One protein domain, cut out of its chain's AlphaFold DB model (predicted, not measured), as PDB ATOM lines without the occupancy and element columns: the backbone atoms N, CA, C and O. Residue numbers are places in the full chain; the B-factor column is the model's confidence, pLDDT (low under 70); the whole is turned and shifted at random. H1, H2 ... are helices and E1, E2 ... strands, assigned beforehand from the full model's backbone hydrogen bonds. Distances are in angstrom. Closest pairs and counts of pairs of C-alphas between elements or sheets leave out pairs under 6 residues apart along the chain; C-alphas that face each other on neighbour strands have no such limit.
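AT A GLANCE: This is residues 2 to 81 of the 87 residues of an uncharacterized protein of Sulfurimonas autotrophica (strain ATCC BAA-671 / DSM 16294 / JCM 11897 / OK10) (UniProt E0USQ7). A small three-stranded antiparallel sheet forms the middle, with four helices spread round it that touch one another nowhere. H3 meets the sheet with residues 29 to 33 and runs on outward, H1 and H2 only graze the sheet, and H4 lies off it, folding back after E3 so that its residue Asp 76 comes near the end of H2. The printed part has 80 residues with four named helices and three named strands, in the order H1 H2 E1 H3 E2 E3 H4, and the sheet order is E1, E3, E2. The class is mixed, helices and strands. The whole is compact, with a radius of gyration of the C-alphas of 12.5 A and spans of 37 by 32 by 20 A.

HOW THE PARTS SIT: H1, residues 2 to 8, only grazes the sheet, with residues 2 to 5. H2, residues 13 to 19, also only grazes it, with residues 13 to 17. E1, residues 26 to 28, is an edge strand and the antiparallel neighbour of the inner strand E3, residues 57 to 62; N 27 and O 60 are 3.1 A apart, within hydrogen-bond range. H3, residues 29 to 39, is on the sheet at a height of 9.9 A and lies over E1, slantwise to the strands at 36 degrees to E1 on the local plane; the closest C-alphas of H3 and E3 are those of Leu 29 and Tyr 59, 4.8 A apart. E2, residues 51 to 54, is the other edge strand and forms a hairpin with E3; N 52 and O 59 are 2.8 A apart, within hydrogen-bond range. E1, H3 and E2 make a split strand-helix-strand unit, two strands of one sheet joined through a helix, with E3 between them in the sheet, and its crossover is right-handed. H4, residues 67 to 79, is not on the sheet. H2 and H4 are close but not clearly touching, about perpendicular at 88 degrees, their closest C-alphas being those of Ser 19 and Asp 76, 7.1 A apart. In H1, H2, H3 and H4 every O i to N i+4 pair is within hydrogen-bond range.

IN THESE COORDINATES: H1 begins at C-alpha 2, (-38.076, -17.470, 10.409), and is 10.3 A long; H2 is 9.9 A. E1 is 6.9 A, H3 15.3 A, E2 9.8 A and E3 16.1 A, with C-alpha 57 at (-31.994, -32.112, 5.926). H4, 18.7 A, ends at C-alpha 79, (-41.762, -10.229, -3.716).

THE WHOLE: The two C-alphas farthest apart are those of Lys 38 and Gly 81, 37.4 A. The printed part has no cut. The link from H3 to E2 is long, 11 residues, and its residues 44 to 45 pair antiparallel with residues 61 to 62 of E3. The mean pLDDT of the printed part is 81.7, and residues 48, 64, 66 and 67 are under 70.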
ATOM      1  N   LYS A   2     -37.344 -16.451   9.613       72.19
ATOM      2  CA  LYS A   2     -38.076 -17.470  10.409       72.19
ATOM      3  C   LYS A   2     -39.558 -17.612  10.018       72.19
ATOM      4  O   LYS A   2     -39.974 -18.693   9.632       72.19
ATOM      5  N   LYS A   3     -40.276 -16.486   9.938       75.81
ATOM      6  CA  LYS A   3     -41.672 -16.425   9.475       75.81
ATOM      7  C   LYS A   3     -41.910 -17.039   8.082       75.81
ATOM      8  O   LYS A   3     -42.895 -17.721   7.872       75.81
ATOM      9  N   TYR A   4     -40.972 -16.871   7.143       80.75
ATOM     10  CA  TYR A   4     -41.081 -17.487   5.812       80.75
ATOM     11  C   TYR A   4     -41.091 -19.019   5.885       80.75
ATOM     12  O   TYR A   4     -41.866 -19.660   5.179       80.75
ATOM     13  N   PHE A   5     -40.242 -19.603   6.735       77.31
ATOM     14  CA  PHE A   5     -40.172 -21.056   6.914       77.31
ATOM     15  C   PHE A   5     -41.373 -21.613   7.682       77.31
ATOM     16  O   PHE A   5     -41.771 -22.742   7.412       77.31
ATOM     17  N   GLU A   6     -41.962 -20.830   8.589       77.56
ATOM     18  CA  GLU A   6     -43.221 -21.173   9.265       77.56
ATOM     19  C   GLU A   6     -44.398 -21.212   8.278       77.56
ATOM     20  O   GLU A   6     -45.193 -22.146   8.320       77.56
ATOM     21  N   ASP A   7     -44.470 -20.247   7.357       79.69
ATOM     22  CA  ASP A   7     -45.587 -20.128   6.412       79.69
ATOM     23  C   ASP A   7     -45.478 -21.078   5.203       79.69
ATOM     24  O   ASP A   7     -46.494 -21.524   4.675       79.69
ATOM     25  N   ASN A   8     -44.258 -21.358   4.723       76.12
ATOM     26  CA  ASN A   8     -44.045 -22.091   3.467       76.12
ATOM     27  C   ASN A   8     -43.546 -23.526   3.657       76.12
ATOM     28  O   ASN A   8     -43.545 -24.267   2.675       76.12
ATOM     29  N   THR A   9     -43.094 -23.909   4.865       75.44
ATOM     30  CA  THR A   9     -42.513 -25.232   5.204       75.44
ATOM     31  C   THR A   9     -41.862 -25.926   3.998       75.44
ATOM     32  O   THR A   9     -42.379 -26.932   3.506       75.44
ATOM     33  N   PRO A  10     -40.777 -25.351   3.444       76.25
ATOM     34  CA  PRO A  10     -40.197 -25.837   2.201       76.25
ATOM     35  C   PRO A  10     -39.726 -27.283   2.373       76.25
ATOM     36  O   PRO A  10     -38.905 -27.592   3.236       76.25
ATOM     37  N   THR A  11     -40.255 -28.176   1.541       81.88
ATOM     38  CA  THR A  11     -39.885 -29.599   1.531       81.88
ATOM     39  C   THR A  11     -38.674 -29.882   0.649       81.88
ATOM     40  O   THR A  11     -38.064 -30.937   0.782       81.88
ATOM     41  N   ASP A  12     -38.332 -28.950  -0.244       84.25
ATOM     42  CA  ASP A  12     -37.250 -29.075  -1.216       84.25
ATOM     43  C   ASP A  12     -36.400 -27.798  -1.247       84.25
ATOM     44  O   ASP A  12     -36.906 -26.671  -1.345       84.25
ATOM     45  N   ILE A  13     -35.082 -27.990  -1.187       82.69
ATOM     46  CA  ILE A  13     -34.093 -26.922  -1.262       82.69
ATOM     47  C   ILE A  13     -34.100 -26.219  -2.622       82.69
ATOM     48  O   ILE A  13     -33.765 -25.039  -2.690       82.69
ATOM     49  N   GLU A  14     -34.500 -26.889  -3.705       83.75
ATOM     50  CA  GLU A  14     -34.598 -26.266  -5.027       83.75
ATOM     51  C   GLU A  14     -35.712 -25.224  -5.092       83.75
ATOM     52  O   GLU A  14     -35.531 -24.166  -5.696       83.75
ATOM     53  N   ILE A  15     -36.853 -25.493  -4.451       82.81
ATOM     54  CA  ILE A  15     -37.955 -24.529  -4.355       82.81
ATOM     55  C   ILE A  15     -37.479 -23.318  -3.562       82.81
ATOM     56  O   ILE A  15     -37.635 -22.184  -4.013       82.81
ATOM     57  N   LEU A  16     -36.817 -23.565  -2.428       81.88
ATOM     58  CA  LEU A  16     -36.236 -22.504  -1.617       81.88
ATOM     59  C   LEU A  16     -35.250 -21.665  -2.438       81.88
ATOM     60  O   LEU A  16     -35.359 -20.447  -2.477       81.88
ATOM     61  N   ARG A  17     -34.329 -22.311  -3.152       83.50
ATOM     62  CA  ARG A  17     -33.344 -21.655  -4.017       83.50
ATOM     63  C   ARG A  17     -33.969 -20.876  -5.169       83.50
ATOM     64  O   ARG A  17     -33.396 -19.871  -5.562       83.50
ATOM     65  N   LYS A  18     -35.113 -21.292  -5.713       85.19
ATOM     66  CA  LYS A  18     -35.825 -20.531  -6.756       85.19
ATOM     67  C   LYS A  18     -36.491 -19.269  -6.212       85.19
ATOM     68  O   LYS A  18     -36.612 -18.297  -6.952       85.19
ATOM     69  N   SER A  19     -36.887 -19.273  -4.941       84.31
ATOM     70  CA  SER A  19     -37.488 -18.109  -4.280       84.31
ATOM     71  C   SER A  19     -36.494 -16.976  -4.008       84.31
ATOM     72  O   SER A  19     -36.925 -15.849  -3.780       84.31
ATOM     73  N   PHE A  20     -35.184 -17.250  -4.042       83.44
ATOM     74  CA  PHE A  20     -34.144 -16.253  -3.796       83.44
ATOM     75  C   PHE A  20     -33.182 -16.132  -4.980       83.44
ATOM     76  O   PHE A  20     -32.653 -17.111  -5.501       83.44
ATOM     77  N   SER A  21     -32.885 -14.899  -5.364       82.81
ATOM     78  CA  SER A  21     -31.885 -14.557  -6.378       82.81
ATOM     79  C   SER A  21     -30.485 -15.060  -6.004       82.81
ATOM     80  O   SER A  21     -29.737 -15.549  -6.855       82.81
ATOM     81  N   ASN A  22     -30.139 -15.018  -4.715       81.31
ATOM     82  CA  ASN A  22     -28.844 -15.459  -4.220       81.31
ATOM     83  C   ASN A  22     -28.846 -16.952  -3.835       81.31
ATOM     84  O   ASN A  22     -29.302 -17.371  -2.773       81.31
ATOM     85  N   GLN A  23     -28.220 -17.763  -4.686       79.44
ATOM     86  CA  GLN A  23     -28.087 -19.215  -4.502       79.44
ATOM     87  C   GLN A  23     -27.153 -19.623  -3.349       79.44
ATOM     88  O   GLN A  23     -27.148 -20.780  -2.931       79.44
ATOM     89  N   ARG A  24     -26.338 -18.691  -2.836       77.50
ATOM     90  CA  ARG A  24     -25.372 -18.935  -1.750       77.50
ATOM     91  C   ARG A  24     -25.942 -18.635  -0.366       77.50
ATOM     92  O   ARG A  24     -25.194 -18.670   0.605       77.50
ATOM     93  N   LEU A  25     -27.234 -18.322  -0.269       82.31
ATOM     94  CA  LEU A  25     -27.898 -18.042   1.003       82.31
ATOM     95  C   LEU A  25     -28.024 -19.271   1.897       82.31
ATOM     96  O   LEU A  25     -28.047 -19.120   3.113       82.31
ATOM     97  N   PHE A  26     -28.078 -20.465   1.308       87.00
ATOM     98  CA  PHE A  26     -28.274 -21.711   2.038       87.00
ATOM     99  C   PHE A  26     -27.193 -22.721   1.668       87.00
ATOM    100  O   PHE A  26     -26.965 -23.006   0.487       87.00
ATOM    101  N   ALA A  27     -26.569 -23.300   2.687       87.94
ATOM    102  CA  ALA A  27     -25.636 -24.409   2.550       87.94
ATOM    103  C   ALA A  27     -26.065 -25.557   3.472       87.94
ATOM    104  O   ALA A  27     -26.575 -25.279   4.559       87.94
ATOM    105  N   PRO A  28     -25.864 -26.829   3.084       90.38
ATOM    106  CA  PRO A  28     -26.049 -27.946   4.004       90.38
ATOM    107  C   PRO A  28     -25.240 -27.714   5.282       90.38
ATOM    108  O   PRO A  28     -24.097 -27.255   5.206       90.38
ATOM    109  N   LEU A  29     -25.815 -28.024   6.446       89.44
ATOM    110  CA  LEU A  29     -25.177 -27.753   7.738       89.44
ATOM    111  C   LEU A  29     -23.771 -28.365   7.813       89.44
ATOM    112  O   LEU A  29     -22.824 -27.687   8.200       89.44
ATOM    113  N   GLN A  30     -23.627 -29.611   7.360       88.62
ATOM    114  CA  GLN A  30     -22.349 -30.321   7.337       88.62
ATOM    115  C   GLN A  30     -21.288 -29.592   6.490       88.62
ATOM    116  O   GLN A  30     -20.185 -29.331   6.963       88.62
ATOM    117  N   ASP A  31     -21.643 -29.179   5.271       87.88
ATOM    118  CA  ASP A  31     -20.747 -28.451   4.361       87.88
ATOM    119  C   ASP A  31     -20.393 -27.055   4.915       87.88
ATOM    120  O   ASP A  31     -19.263 -26.573   4.803       87.88
ATOM    121  N   ALA A  32     -21.345 -26.401   5.587       87.50
ATOM    122  CA  ALA A  32     -21.122 -25.120   6.246       87.50
ATOM    123  C   ALA A  32     -20.165 -25.234   7.451       87.50
ATOM    124  O   ALA A  32     -19.294 -24.372   7.612       87.50
ATOM    125  N   ILE A  33     -20.280 -26.304   8.250       87.25
ATOM    126  CA  ILE A  33     -19.369 -26.629   9.360       87.25
ATOM    127  C   ILE A  33     -17.963 -26.925   8.830       87.25
ATOM    128  O   ILE A  33     -16.986 -26.357   9.320       87.25
ATOM    129  N   GLU A  34     -17.840 -27.763   7.800       88.12
ATOM    130  CA  GLU A  34     -16.550 -28.101   7.189       88.12
ATOM    131  C   GLU A  34     -15.836 -26.860   6.649       88.12
ATOM    132  O   GLU A  34     -14.648 -26.649   6.912       88.12
ATOM    133  N   LYS A  35     -16.568 -25.978   5.960       83.94
ATOM    134  CA  LYS A  35     -16.034 -24.701   5.472       83.94
ATOM    135  C   LYS A  35     -15.627 -23.770   6.611       83.94
ATOM    136  O   LYS A  35     -14.582 -23.126   6.503       83.94
ATOM    137  N   ALA A  36     -16.406 -23.695   7.689       85.12
ATOM    138  CA  ALA A  36     -16.058 -22.888   8.857       85.12
ATOM    139  C   ALA A  36     -14.762 -23.386   9.516       85.12
ATOM    140  O   ALA A  36     -13.854 -22.588   9.751       85.12
ATOM    141  N   ASN A  37     -14.638 -24.700   9.712       84.38
ATOM    142  CA  ASN A  37     -13.445 -25.331  10.280       84.38
ATOM    143  C   ASN A  37     -12.212 -25.149   9.380       84.38
ATOM    144  O   ASN A  37     -11.115 -24.908   9.875       84.38
ATOM    145  N   LYS A  38     -12.389 -25.218   8.055       85.06
ATOM    146  CA  LYS A  38     -11.300 -25.063   7.080       85.06
ATOM    147  C   LYS A  38     -10.789 -23.626   6.961       85.06
ATOM    148  O   LYS A  38      -9.594 -23.421   6.766       85.06
ATOM    149  N   HIS A  39     -11.683 -22.638   7.016       77.31
ATOM    150  CA  HIS A  39     -11.346 -21.232   6.764       77.31
ATOM    151  C   HIS A  39     -11.191 -20.388   8.037       77.31
ATOM    152  O   HIS A  39     -10.831 -19.218   7.938       77.31
ATOM    153  N   GLY A  40     -11.474 -20.945   9.221       72.62
ATOM    154  CA  GLY A  40     -11.342 -20.269  10.518       72.62
ATOM    155  C   GLY A  40     -12.369 -19.159  10.780       72.62
ATOM    156  O   GLY A  40     -12.414 -18.619  11.881       72.62
ATOM    157  N   GLN A  41     -13.209 -18.820   9.797       72.38
ATOM    158  CA  GLN A  41     -14.303 -17.861   9.924       72.38
ATOM    159  C   GLN A  41     -15.600 -18.482   9.389       72.38
ATOM    160  O   GLN A  41     -15.674 -18.806   8.196       72.38
ATOM    161  N   PRO A  42     -16.636 -18.648  10.231       74.12
ATOM    162  CA  PRO A  42     -17.916 -19.169   9.779       74.12
ATOM    163  C   PRO A  42     -18.572 -18.167   8.826       74.12
ATOM    164  O   PRO A  42     -18.764 -17.002   9.166       74.12
ATOM    165  N   ARG A  43     -18.922 -18.635   7.622       79.94
ATOM    166  CA  ARG A  43     -19.669 -17.864   6.608       79.94
ATOM    167  C   ARG A  43     -21.185 -18.084   6.669       79.94
ATOM    168  O   ARG A  43     -21.912 -17.618   5.798       79.94
ATOM    169  N   HIS A  44     -21.644 -18.827   7.670       85.88
ATOM    170  CA  HIS A  44     -23.038 -19.198   7.876       85.88
ATOM    171  C   HIS A  44     -23.355 -19.186   9.376       85.88
ATOM    172  O   HIS A  44     -22.445 -19.304  10.202       85.88
ATOM    173  N   PHE A  45     -24.632 -19.058   9.715       81.75
ATOM    174  CA  PHE A  45     -25.154 -19.274  11.056       81.75
ATOM    175  C   PHE A  45     -25.302 -20.778  11.307       81.75
ATOM    176  O   PHE A  45     -25.992 -21.473  10.562       81.75
ATOM    177  N   LEU A  46     -24.594 -21.283  12.318       80.69
ATOM    178  CA  LEU A  46     -24.411 -22.721  12.555       80.69
ATOM    179  C   LEU A  46     -25.017 -23.197  13.882       80.69
ATOM    180  O   LEU A  46     -24.931 -24.386  14.176       80.69
ATOM    181  N   LYS A  47     -25.569 -22.301  14.712       76.25
ATOM    182  CA  LYS A  47     -26.108 -22.679  16.027       76.25
ATOM    183  C   LYS A  47     -27.530 -23.223  15.911       76.25
ATOM    184  O   LYS A  47     -28.278 -22.863  14.999       76.25
ATOM    185  N   ASP A  48     -27.922 -24.023  16.897       64.94
ATOM    186  CA  ASP A  48     -29.299 -24.491  17.040       64.94
ATOM    187  C   ASP A  48     -30.269 -23.300  17.117       64.94
ATOM    188  O   ASP A  48     -30.089 -22.367  17.903       64.94
ATOM    189  N   GLY A  49     -31.287 -23.310  16.251       70.62
ATOM    190  CA  GLY A  49     -32.251 -22.212  16.093       70.62
ATOM    191  C   GLY A  49     -31.837 -21.109  15.107       70.62
ATOM    192  O   GLY A  49     -32.638 -20.201  14.842       70.62
ATOM    193  N   GLU A  50     -30.623 -21.188  14.554       78.31
ATOM    194  CA  GLU A  50     -30.174 -20.397  13.400       78.31
ATOM    195  C   GLU A  50     -30.117 -21.223  12.101       78.31
ATOM    196  O   GLU A  50     -30.035 -20.663  11.006       78.31
ATOM    197  N   THR A  51     -30.186 -22.549  12.222       84.62
ATOM    198  CA  THR A  51     -30.343 -23.492  11.112       84.62
ATOM    199  C   THR A  51     -31.818 -23.683  10.760       84.62
ATOM    200  O   THR A  51     -32.717 -23.436  11.568       84.62
ATOM    201  N   VAL A  52     -32.081 -24.114   9.526       85.44
ATOM    202  CA  VAL A  52     -33.427 -24.376   9.005       85.44
ATOM    203  C   VAL A  52     -33.541 -25.820   8.538       85.44
ATOM    204  O   VAL A  52     -32.626 -26.349   7.908       85.44
ATOM    205  N   LEU A  53     -34.661 -26.467   8.856       85.25
ATOM    206  CA  LEU A  53     -34.977 -27.812   8.381       85.25
ATOM    207  C   LEU A  53     -35.724 -27.701   7.047       85.25
ATOM    208  O   LEU A  53     -36.740 -27.012   6.964       85.25
ATOM    209  N   VAL A  54     -35.217 -28.373   6.017       85.50
ATOM    210  CA  VAL A  54     -35.833 -28.453   4.687       85.50
ATOM    211  C   VAL A  54     -35.986 -29.932   4.356       85.50
ATOM    212  O   VAL A  54     -35.000 -30.646   4.177       85.50
ATOM    213  N   GLY A  55     -37.228 -30.417   4.345       84.25
ATOM    214  CA  GLY A  55     -37.500 -31.853   4.262       84.25
ATOM    215  C   GLY A  55     -36.881 -32.613   5.445       84.25
ATOM    216  O   GLY A  55     -37.273 -32.404   6.591       84.25
ATOM    217  N   SER A  56     -35.915 -33.491   5.167       85.75
ATOM    218  CA  SER A  56     -35.174 -34.270   6.173       85.75
ATOM    219  C   SER A  56     -33.769 -33.734   6.474       85.75
ATOM    220  O   SER A  56     -33.042 -34.345   7.257       85.75
ATOM    221  N   GLU A  57     -33.358 -32.636   5.841       87.81
ATOM    222  CA  GLU A  57     -31.994 -32.112   5.926       87.81
ATOM    223  C   GLU A  57     -31.942 -30.743   6.607       87.81
ATOM    224  O   GLU A  57     -32.841 -29.911   6.467       87.81
ATOM    225  N   GLN A  58     -30.857 -30.494   7.340       89.12
ATOM    226  CA  GLN A  58     -30.601 -29.204   7.973       89.12
ATOM    227  C   GLN A  58     -29.688 -28.337   7.110       89.12
ATOM    228  O   GLN A  58     -28.630 -28.768   6.642       89.12
ATOM    229  N   TYR A  59     -30.075 -27.075   6.977       89.12
ATOM    230  CA  TYR A  59     -29.363 -26.061   6.223       89.12
ATOM    231  C   TYR A  59     -28.966 -24.899   7.131       89.12
ATOM    232  O   TYR A  59     -29.716 -24.466   8.005       89.12
ATOM    233  N   ALA A  60     -27.770 -24.378   6.901       88.88
ATOM    234  CA  ALA A  60     -27.258 -23.172   7.517       88.88
ATOM    235  C   ALA A  60     -27.516 -21.969   6.602       88.88
ATOM    236  O   ALA A  60     -27.354 -22.052   5.378       88.88
ATOM    237  N   ILE A  61     -27.891 -20.839   7.200       86.44
ATOM    238  CA  ILE A  61     -28.123 -19.584   6.479       86.44
ATOM    239  C   ILE A  61     -26.805 -18.812   6.409       86.44
ATOM    240  O   ILE A  61     -26.110 -18.685   7.412       86.44
ATOM    241  N   SER A  62     -26.442 -18.290   5.241       84.69
ATOM    242  CA  SER A  62     -25.237 -17.478   5.058       84.69
ATOM    243  C   SER A  62     -25.264 -16.235   5.948       84.69
ATOM    244  O   SER A  62     -26.307 -15.620   6.142       84.69
ATOM    245  N   ASN A  63     -24.107 -15.856   6.487       77.06
ATOM    246  CA  ASN A  63     -23.911 -14.590   7.200       77.06
ATOM    247  C   ASN A  63     -23.165 -13.547   6.341       77.06
ATOM    248  O   ASN A  63     -22.947 -12.419   6.780       77.06
ATOM    249  N   GLN A  64     -22.762 -13.920   5.122       68.50
ATOM    250  CA  GLN A  64     -22.014 -13.077   4.190       68.50
ATOM    251  C   GLN A  64     -22.976 -12.197   3.389       68.50
ATOM    252  O   GLN A  64     -23.189 -12.372   2.183       68.50
ATOM    253  N   TRP A  65     -23.562 -11.235   4.087       70.25
ATOM    254  CA  TRP A  65     -24.455 -10.248   3.508       70.25
ATOM    255  C   TRP A  65     -23.657  -8.995   3.145       70.25
ATOM    256  O   TRP A  65     -23.576  -8.039   3.909       70.25
ATOM    257  N   GLY A  66     -22.997  -9.008   1.984       67.00
ATOM    258  CA  GLY A  66     -22.529  -7.752   1.392       67.00
ATOM    259  C   GLY A  66     -23.723  -6.834   1.106       67.00
ATOM    260  O   GLY A  66     -24.826  -7.338   0.916       67.00
ATOM    261  N   VAL A  67     -23.511  -5.516   1.038       67.56
ATOM    262  CA  VAL A  67     -24.589  -4.520   0.838       67.56
ATOM    263  C   VAL A  67     -25.524  -4.902  -0.321       67.56
ATOM    264  O   VAL A  67     -26.733  -4.941  -0.130       67.56
ATOM    265  N   GLY A  68     -24.980  -5.333  -1.466       70.88
ATOM    266  CA  GLY A  68     -25.800  -5.806  -2.593       70.88
ATOM    267  C   GLY A  68     -26.610  -7.076  -2.298       70.88
ATOM    268  O   GLY A  68     -27.776  -7.166  -2.657       70.88
ATOM    269  N   ASN A  69     -26.044  -8.030  -1.551       77.00
ATOM    270  CA  ASN A  69     -26.755  -9.261  -1.182       77.00
ATOM    271  C   ASN A  69     -27.889  -9.002  -0.176       77.00
ATOM    272  O   ASN A  69     -28.838  -9.784  -0.129       77.00
ATOM    273  N   ILE A  70     -27.772  -7.960   0.660       81.12
ATOM    274  CA  ILE A  70     -28.831  -7.553   1.595       81.12
ATOM    275  C   ILE A  70     -30.010  -6.987   0.812       81.12
ATOM    276  O   ILE A  70     -31.142  -7.402   1.040       81.12
ATOM    277  N   GLU A  71     -29.753  -6.068  -0.119       83.12
ATOM    278  CA  GLU A  71     -30.804  -5.457  -0.938       83.12
ATOM    279  C   GLU A  71     -31.540  -6.503  -1.782       83.12
ATOM    280  O   GLU A  71     -32.771  -6.534  -1.781       83.12
ATOM    281  N   ASP A  72     -30.804  -7.411  -2.428       85.00
ATOM    282  CA  ASP A  72     -31.381  -8.527  -3.185       85.00
ATOM    283  C   ASP A  72     -32.280  -9.399  -2.302       85.00
ATOM    284  O   ASP A  72     -33.418  -9.707  -2.659       85.00
ATOM    285  N   PHE A  73     -31.805  -9.730  -1.099       84.12
ATOM    286  CA  PHE A  73     -32.572 -10.497  -0.129       84.12
ATOM    287  C   PHE A  73     -33.850  -9.778   0.317       84.12
ATOM    288  O   PHE A  73     -34.921 -10.388   0.353       84.12
ATOM    289  N   ILE A  74     -33.757  -8.486   0.644       84.94
ATOM    290  CA  ILE A  74     -34.912  -7.676   1.046       84.94
ATOM    291  C   ILE A  74     -35.935  -7.630  -0.091       84.94
ATOM    292  O   ILE A  74     -37.130  -7.818   0.141       84.94
ATOM    293  N   ASN A  75     -35.472  -7.424  -1.322       87.25
ATOM    294  CA  ASN A  75     -36.327  -7.378  -2.501       87.25
ATOM    295  C   ASN A  75     -37.027  -8.717  -2.756       87.25
ATOM    296  O   ASN A  75     -38.221  -8.728  -3.054       87.25
ATOM    297  N   ASP A  76     -36.331  -9.842  -2.601       87.75
ATOM    298  CA  ASP A  76     -36.940 -11.164  -2.755       87.75
ATOM    299  C   ASP A  76     -37.966 -11.451  -1.654       87.75
ATOM    300  O   ASP A  76     -39.080 -11.884  -1.946       87.75
ATOM    301  N   MET A  77     -37.666 -11.101  -0.403       85.75
ATOM    302  CA  MET A  77     -38.629 -11.206   0.699       85.75
ATOM    303  C   MET A  77     -39.876 -10.339   0.460       85.75
ATOM    304  O   MET A  77     -40.991 -10.798   0.717       85.75
ATOM    305  N   ARG A  78     -39.719  -9.131  -0.097       87.62
ATOM    306  CA  ARG A  78     -40.842  -8.264  -0.498       87.62
ATOM    307  C   ARG A  78     -41.678  -8.891  -1.621       87.62
ATOM    308  O   ARG A  78     -42.903  -8.872  -1.528       87.62
ATOM    309  N   LYS A  79     -41.052  -9.493  -2.643       86.94
ATOM    310  CA  LYS A  79     -41.762 -10.229  -3.716       86.94
ATOM    311  C   LYS A  79     -42.555 -11.419  -3.176       86.94
ATOM    312  O   LYS A  79     -43.622 -11.724  -3.695       86.94
ATOM    313  N   LEU A  80     -42.041 -12.062  -2.131       84.38
ATOM    314  CA  LEU A  80     -42.706 -13.156  -1.424       84.38
ATOM    315  C   LEU A  80     -43.821 -12.672  -0.475       84.38
ATOM    316  O   LEU A  80     -44.456 -13.493   0.177       84.38
ATOM    317  N   GLY A  81     -44.077 -11.360  -0.396       83.81
ATOM    318  CA  GLY A  81     -45.163 -10.773   0.395       83.81
ATOM    319  C   GLY A  81     -44.795 -10.423   1.839       83.81
ATOM    320  O   GLY A  81     -45.677 -10.082   2.625       83.81
TER     321      GLY A  81